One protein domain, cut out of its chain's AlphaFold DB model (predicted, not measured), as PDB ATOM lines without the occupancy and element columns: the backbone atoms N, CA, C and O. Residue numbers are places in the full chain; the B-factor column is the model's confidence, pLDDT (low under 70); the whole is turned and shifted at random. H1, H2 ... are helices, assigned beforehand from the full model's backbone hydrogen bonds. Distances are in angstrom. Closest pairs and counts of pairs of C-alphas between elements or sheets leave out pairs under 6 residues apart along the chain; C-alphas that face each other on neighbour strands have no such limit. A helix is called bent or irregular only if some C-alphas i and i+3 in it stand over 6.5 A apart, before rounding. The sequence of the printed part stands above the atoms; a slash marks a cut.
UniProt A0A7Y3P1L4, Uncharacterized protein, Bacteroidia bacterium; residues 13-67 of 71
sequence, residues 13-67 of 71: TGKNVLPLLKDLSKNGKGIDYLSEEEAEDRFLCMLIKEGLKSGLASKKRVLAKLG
ATOM      1  N   THR A  13      19.192 -49.982  14.885       88.06
ATOM      2  CA  THR A  13      19.988 -51.131  14.450       88.06
ATOM      3  C   THR A  13      21.481 -50.838  14.555       88.06
ATOM      4  O   THR A  13      22.214 -51.637  15.129       88.06
ATOM      5  N   GLY A  14      21.927 -49.668  14.089       85.62
ATOM      6  CA  GLY A  14      23.325 -49.254  14.174       85.62
ATOM      7  C   GLY A  14      23.817 -49.172  15.613       85.62
ATOM      8  O   GLY A  14      24.856 -49.746  15.920       85.62
ATOM      9  N   LYS A  15      23.030 -48.594  16.530       87.00
ATOM     10  CA  LYS A  15      23.366 -48.539  17.968       87.00
ATOM     11  C   LYS A  15      23.565 -49.912  18.610       87.00
ATOM     12  O   LYS A  15      24.381 -50.034  19.517       87.00
ATOM     13  N   ASN A  16      22.848 -50.931  18.139       88.25
ATOM     14  CA  ASN A  16      22.970 -52.295  18.654       88.25
ATOM     15  C   ASN A  16      24.162 -53.049  18.049       88.25
ATOM     16  O   ASN A  16      24.769 -53.879  18.720       88.25
ATOM     17  N   VAL A  17      24.501 -52.771  16.788       86.75
ATOM     18  CA  VAL A  17      25.562 -53.481  16.056       86.75
ATOM     19  C   VAL A  17      26.940 -52.844  16.281       86.75
ATOM     20  O   VAL A  17      27.941 -53.557  16.345       86.75
ATOM     21  N   LEU A  18      27.012 -51.521  16.471       85.81
ATOM     22  CA  LEU A  18      28.269 -50.795  16.689       85.81
ATOM     23  C   LEU A  18      29.123 -51.365  17.839       85.81
ATOM     24  O   LEU A  18      30.329 -51.509  17.644       85.81
ATOM     25  N   PRO A  19      28.558 -51.683  19.024       86.25
ATOM     26  CA  PRO A  19      29.327 -52.219  20.145       86.25
ATOM     27  C   PRO A  19      29.959 -53.575  19.821       86.25
ATOM     28  O   PRO A  19      31.136 -53.775  20.097       86.25
ATOM     29  N   LEU A  20      29.211 -54.463  19.153       85.06
ATOM     30  CA  LEU A  20      29.708 -55.772  18.721       85.06
ATOM     31  C   LEU A  20      30.884 -55.628  17.750       85.06
ATOM     32  O   LEU A  20      31.892 -56.313  17.892       85.06
ATOM     33  N   LEU A  21      30.785 -54.705  16.790       83.69
ATOM     34  CA  LEU A  21      31.868 -54.438  15.842       83.69
ATOM     35  C   LEU A  21      33.088 -53.803  16.522       83.69
ATOM     36  O   LEU A  21      34.217 -54.160  16.189       83.69
ATOM     37  N   LYS A  22      32.873 -52.914  17.501       82.19
ATOM     38  CA  LYS A  22      33.957 -52.313  18.295       82.19
ATOM     39  C   LYS A  22      34.705 -53.368  19.102       82.19
ATOM     40  O   LYS A  22      35.934 -53.354  19.117       82.19
ATOM     41  N   ASP A  23      33.987 -54.287  19.737       83.94
ATOM     42  CA  ASP A  23      34.596 -55.370  20.510       83.94
ATOM     43  C   ASP A  23      35.342 -56.358  19.611       83.94
ATOM     44  O   ASP A  23      36.460 -56.764  19.929       83.94
ATOM     45  N   LEU A  24      34.777 -56.691  18.447       82.56
ATOM     46  CA  LEU A  24      35.433 -57.544  17.456       82.56
ATOM     47  C   LEU A  24      36.684 -56.895  16.854       82.56
ATOM     48  O   LEU A  24      37.667 -57.595  16.639       82.56
ATOM     49  N   SER A  25      36.685 -55.580  16.624       82.75
ATOM     50  CA  SER A  25      37.866 -54.840  16.154       82.75
ATOM     51  C   SER A  25      38.985 -54.804  17.204       82.75
ATOM     52  O   SER A  25      40.157 -54.957  16.870       82.75
ATOM     53  N   LYS A  26      38.637 -54.667  18.492       76.56
ATOM     54  CA  LYS A  26      39.616 -54.667  19.593       76.56
ATOM     55  C   LYS A  26      40.213 -56.046  19.866       76.56
ATOM     56  O   LYS A  26      41.397 -56.144  20.176       76.56
ATOM     57  N   ASN A  27      39.398 -57.097  19.769       72.88
ATOM     58  CA  ASN A  27      39.782 -58.451  20.176       72.88
ATOM     59  C   ASN A  27      40.187 -59.356  19.000       72.88
ATOM     60  O   ASN A  27      40.772 -60.415  19.220       72.88
ATOM     61  N   GLY A  28      39.893 -58.966  17.756       63.28
ATOM     62  CA  GLY A  28      40.111 -59.779  16.563       63.28
ATOM     63  C   GLY A  28      40.720 -58.994  15.400       63.28
ATOM     64  O   GLY A  28      40.254 -57.924  15.020       63.28
ATOM     65  N   LYS A  29      41.746 -59.572  14.763       63.88
ATOM     66  CA  LYS A  29      42.294 -59.080  13.488       63.88
ATOM     67  C   LYS A  29      41.299 -59.376  12.360       63.88
ATOM     68  O   LYS A  29      41.420 -60.394  11.683       63.88
ATOM     69  N   GLY A  30      40.286 -58.532  12.185       72.06
ATOM     70  CA  GLY A  30      39.271 -58.747  11.146       72.06
ATOM     71  C   GLY A  30      38.401 -57.546  10.795       72.06
ATOM     72  O   GLY A  30      37.815 -57.545   9.713       72.06
ATOM     73  N   ILE A  31      38.330 -56.531  11.665       78.88
ATOM     74  CA  ILE A  31      37.528 -55.324  11.446       78.88
ATOM     75  C   ILE A  31      38.419 -54.098  11.617       78.88
ATOM     76  O   ILE A  31      38.862 -53.794  12.725       78.88
ATOM     77  N   ASP A  32      38.636 -53.403  10.505       78.38
ATOM     78  CA  ASP A  32      39.340 -52.127  10.458       78.38
ATOM     79  C   ASP A  32      38.299 -51.005  10.362       78.38
ATOM     80  O   ASP A  32      37.406 -51.059   9.512       78.38
ATOM     81  N   TYR A  33      38.423 -49.987  11.214       78.19
ATOM     82  CA  TYR A  33      37.707 -48.730  11.016       78.19
ATOM     83  C   TYR A  33      38.481 -47.901  10.004       78.19
ATOM     84  O   TYR A  33      39.669 -47.654  10.193       78.19
ATOM     85  N   LEU A  34      37.803 -47.503   8.937       74.31
ATOM     86  CA  LEU A  34      38.353 -46.617   7.925       74.31
ATOM     87  C   LEU A  34      37.779 -45.225   8.166       74.31
ATOM     88  O   LEU A  34      36.590 -45.085   8.465       74.31
ATOM     89  N   SER A  35      38.623 -44.209   8.044       76.62
ATOM     90  CA  SER A  35      38.156 -42.843   7.815       76.62
ATOM     91  C   SER A  35      37.416 -42.745   6.470       76.62
ATOM     92  O   SER A  35      37.546 -43.632   5.623       76.62
ATOM     93  N   GLU A  36      36.636 -41.679   6.260       73.31
ATOM     94  CA  GLU A  36      35.953 -41.444   4.973       73.31
ATOM     95  C   GLU A  36      36.938 -41.455   3.795       73.31
ATOM     96  O   GLU A  36      36.696 -42.134   2.801       73.31
ATOM     97  N   GLU A  37      38.084 -40.788   3.939       70.69
ATOM     98  CA  GLU A  37      39.125 -40.711   2.907       70.69
ATOM     99  C   GLU A  37      39.706 -42.101   2.580       70.69
ATOM    100  O   GLU A  37      39.795 -42.503   1.420       70.69
ATOM    101  N   GLU A  38      39.997 -42.915   3.600       72.38
ATOM    102  CA  GLU A  38      40.487 -44.286   3.401       72.38
ATOM    103  C   GLU A  38      39.423 -45.226   2.808       72.38
ATOM    104  O   GLU A  38      39.756 -46.199   2.116       72.38
ATOM    105  N   ALA A  39      38.143 -44.977   3.093       74.56
ATOM    106  CA  ALA A  39      37.032 -45.724   2.517       74.56
ATOM    107  C   ALA A  39      36.882 -45.418   1.019       74.56
ATOM    108  O   ALA A  39      36.755 -46.354   0.222       74.56
ATOM    109  N   GLU A  40      36.971 -44.142   0.630       71.38
ATOM    110  CA  GLU A  40      36.969 -43.709  -0.773       71.38
ATOM    111  C   GLU A  40      38.140 -44.313  -1.554       71.38
ATOM    112  O   GLU A  40      37.931 -44.934  -2.602       71.38
ATOM    113  N   ASP A  41      39.358 -44.225  -1.017       74.88
ATOM    114  CA  ASP A  41      40.561 -44.754  -1.662       74.88
ATOM    115  C   ASP A  41      40.488 -46.270  -1.879       74.88
ATOM    116  O   ASP A  41      40.846 -46.790  -2.947       74.88
ATOM    117  N   ARG A  42      39.988 -47.018  -0.886       73.12
ATOM    118  CA  ARG A  42      39.812 -48.471  -1.022       73.12
ATOM    119  C   ARG A  42      38.720 -48.831  -2.015       73.12
ATOM    120  O   ARG A  42      38.895 -49.804  -2.755       73.12
ATOM    121  N   PHE A  43      37.626 -48.077  -2.046       70.94
ATOM    122  CA  PHE A  43      36.559 -48.279  -3.018       70.94
ATOM    123  C   PHE A  43      37.055 -48.005  -4.443       70.94
ATOM    124  O   PHE A  43      36.854 -48.826  -5.339       70.94
ATOM    125  N   LEU A  44      37.817 -46.926  -4.644       73.19
ATOM    126  CA  LEU A  44      38.462 -46.622  -5.919       73.19
ATOM    127  C   LEU A  44      39.430 -47.735  -6.346       73.19
ATOM    128  O   LEU A  44      39.383 -48.191  -7.490       73.19
ATOM    129  N   CYS A  45      40.260 -48.237  -5.427       72.81
ATOM    130  CA  CYS A  45      41.140 -49.378  -5.690       72.81
ATOM    131  C   CYS A  45      40.366 -50.646  -6.082       72.81
ATOM    132  O   CYS A  45      40.839 -51.416  -6.921       72.81
ATOM    133  N   MET A  46      39.196 -50.886  -5.480       71.06
ATOM    134  CA  MET A  46      38.330 -52.016  -5.824       71.06
ATOM    135  C   MET A  46      37.792 -51.879  -7.251       71.06
ATOM    136  O   MET A  46      37.950 -52.805  -8.043       71.06
ATOM    137  N   LEU A  47      37.268 -50.702  -7.610       69.44
ATOM    138  CA  LEU A  47      36.786 -50.416  -8.965       69.44
ATOM    139  C   LEU A  47      37.887 -50.606 -10.019       69.44
ATOM    140  O   LEU A  47      37.648 -51.227 -11.054       69.44
ATOM    141  N   ILE A  48      39.111 -50.146  -9.732       71.44
ATOM    142  CA  ILE A  48      40.274 -50.343 -10.612       71.44
ATOM    143  C   ILE A  48      40.577 -51.837 -10.795       71.44
ATOM    144  O   ILE A  48      40.783 -52.282 -11.923       71.44
ATOM    145  N   LYS A  49      40.589 -52.620  -9.707       67.88
ATOM    146  CA  LYS A  49      40.860 -54.070  -9.754       67.88
ATOM    147  C   LYS A  49      39.804 -54.850 -10.529       67.88
ATOM    148  O   LYS A  49      40.147 -55.815 -11.201       67.88
ATOM    149  N   GLU A  50      38.547 -54.435 -10.440       71.50
ATOM    150  CA  GLU A  50      37.430 -55.060 -11.151       71.50
ATOM    151  C   GLU A  50      37.292 -54.558 -12.599       71.50
ATOM    152  O   GLU A  50      36.404 -54.994 -13.328       71.50
ATOM    153  N   GLY A  51      38.172 -53.647 -13.043       64.25
ATOM    154  CA  GLY A  51      38.107 -53.044 -14.377       64.25
ATOM    155  C   GLY A  51      36.865 -52.170 -14.585       64.25
ATOM    156  O   GLY A  51      36.538 -51.804 -15.716       64.25
ATOM    157  N   LEU A  52      36.168 -51.828 -13.500       60.94
ATOM    158  CA  LEU A  52      34.974 -51.004 -13.517       60.94
ATOM    159  C   LEU A  52      35.395 -49.539 -13.602       60.94
ATOM    160  O   LEU A  52      36.084 -48.998 -12.738       60.94
ATOM    161  N   LYS A  53      34.966 -48.863 -14.669       59.91
ATOM    162  CA  LYS A  53      35.132 -47.414 -14.770       59.91
ATOM    163  C   LYS A  53      34.261 -46.772 -13.696       59.91
ATOM    164  O   LYS A  53      33.045 -46.950 -13.715       59.91
ATOM    165  N   SER A  54      34.867 -45.984 -12.806       59.34
ATOM    166  CA  SER A  54      34.119 -45.008 -12.014       59.34
ATOM    167  C   SER A  54      33.381 -44.104 -13.002       59.34
ATOM    168  O   SER A  54      33.986 -43.252 -13.654       59.34
ATOM    169  N   GLY A  55      32.077 -44.327 -13.178       57.16
ATOM    170  CA  GLY A  55      31.242 -43.573 -14.120       57.16
ATOM    171  C   GLY A  55      31.158 -42.074 -13.804       57.16
ATOM    172  O   GLY A  55      30.561 -41.318 -14.563       57.16
ATOM    173  N   LEU A  56      31.766 -41.636 -12.698       57.16
ATOM    174  CA  LEU A  56      31.759 -40.265 -12.202       57.16
ATOM    175  C   LEU A  56      32.896 -39.407 -12.781       57.16
ATOM    176  O   LEU A  56      32.773 -38.183 -12.853       57.16
ATOM    177  N   ALA A  57      33.995 -40.015 -13.235       58.56
ATOM    178  CA  ALA A  57      35.165 -39.270 -13.689       58.56
ATOM    179  C   ALA A  57      35.167 -39.093 -15.215       58.56
ATOM    180  O   ALA A  57      35.708 -39.900 -15.972       58.56
ATOM    181  N   SER A  58      34.591 -37.985 -15.693       66.62
ATOM    182  CA  SER A  58      34.805 -37.543 -17.076       66.62
ATOM    183  C   SER A  58      36.295 -37.253 -17.290       66.62
ATOM    184  O   SER A  58      36.822 -36.292 -16.726       66.62
ATOM    185  N   LYS A  59      36.963 -38.059 -18.128       66.00
ATOM    186  CA  LYS A  59      38.389 -37.916 -18.486       66.00
ATOM    187  C   LYS A  59      38.748 -36.466 -18.829       66.00
ATOM    188  O   LYS A  59      39.717 -35.933 -18.302       66.00
ATOM    189  N   LYS A  60      37.893 -35.793 -19.604       68.75
ATOM    190  CA  LYS A  60      38.047 -34.380 -19.975       68.75
ATOM    191  C   LYS A  60      38.083 -33.441 -18.760       68.75
ATOM    192  O   LYS A  60      38.915 -32.544 -18.711       68.75
ATOM    193  N   ARG A  61      37.210 -33.646 -17.762       65.06
ATOM    194  CA  ARG A  61      37.188 -32.835 -16.526       65.06
ATOM    195  C   ARG A  61      38.403 -33.095 -15.639       65.06
ATOM    196  O   ARG A  61      38.915 -32.155 -15.041       65.06
ATOM    197  N   VAL A  62      38.849 -34.347 -15.546       67.25
ATOM    198  CA  VAL A  62      40.027 -34.713 -14.745       67.25
ATOM    199  C   VAL A  62      41.295 -34.128 -15.365       67.25
ATOM    200  O   VAL A  62      42.056 -33.464 -14.671       67.25
ATOM    201  N   LEU A  63      41.479 -34.282 -16.679       70.94
ATOM    202  CA  LEU A  63      42.629 -33.727 -17.395       70.94
ATOM    203  C   LEU A  63      42.665 -32.194 -17.334       70.94
ATOM    204  O   LEU A  63      43.715 -31.624 -17.046       70.94
ATOM    205  N   ALA A  64      41.508 -31.532 -17.466       73.75
ATOM    206  CA  ALA A  64      41.403 -30.085 -17.288       73.75
ATOM    207  C   ALA A  64      41.795 -29.623 -15.870       73.75
ATOM    208  O   ALA A  64      42.496 -28.626 -15.732       73.75
ATOM    209  N   LYS A  65      41.391 -30.351 -14.815       74.25
ATOM    210  CA  LYS A  65      41.811 -30.055 -13.428       74.25
ATOM    211  C   LYS A  65      43.311 -30.258 -13.203       74.25
ATOM    212  O   LYS A  65      43.891 -29.552 -12.390       74.25
ATOM    213  N   LEU A  66      43.921 -31.205 -13.911       74.94
ATOM    214  CA  LEU A  66      45.358 -31.480 -13.843       74.94
ATOM    215  C   LEU A  66      46.194 -30.543 -14.733       74.94
ATOM    216  O   LEU A  66      47.410 -30.688 -14.787       74.94
ATOM    217  N   GLY A  67      45.565 -29.593 -15.438       75.06
ATOM    218  CA  GLY A  67      46.252 -28.677 -16.353       75.06
ATOM    219  C   GLY A  67      46.777 -29.348 -17.626       75.06
ATOM    220  O   GLY A  67      47.544 -28.745 -18.371       75.06
TER     221      GLY A  67
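This is residues 13 to 67 of the 71 residues of an uncharacterized protein of Bacteroidia bacterium (UniProt A0A7Y3P1L4). Three separate helices are strung out one after another, H1 at one end, H2 in the middle and H3 at the other end, joined by unwound links and with no packed core. The printed part has 55 residues, with no named strand; the class is all helix. It is extended, with a radius of gyration of the C-alphas of 17.0 A, and spans 46 by 21 by 20 A.

H1, residues 13 to 27, begins at C-alpha 13 (19.988, -51.131, 14.450) and is 21.9 A long. It is irregular, but only just: C-alphas 16 and 19 are 6.53 A apart. H2, residues 36 to 49, measures 20.0 A. H3, residues 59 to 65, measures 10.0 A and ends at C-alpha 65 (41.811, -30.055, -13.428).

H1 and H2 are apart, as are H2 and H3, and H1 and H3. Residues 13 to 20, of H1, stand free, and so do residues 55 to 67, of which 59 to 65 belong to H3. In H2 and H3 every O i to N i+4 pair is within hydrogen-bond range; in H1, 9 of 11 are.

The C-alphas farthest apart, Asn 16 and Gly 67, are 48.2 A apart. The printed part has no cut, and both links are short. Confidence is under 70 at residues 28 to 29, 47, 49 and 51 to 62.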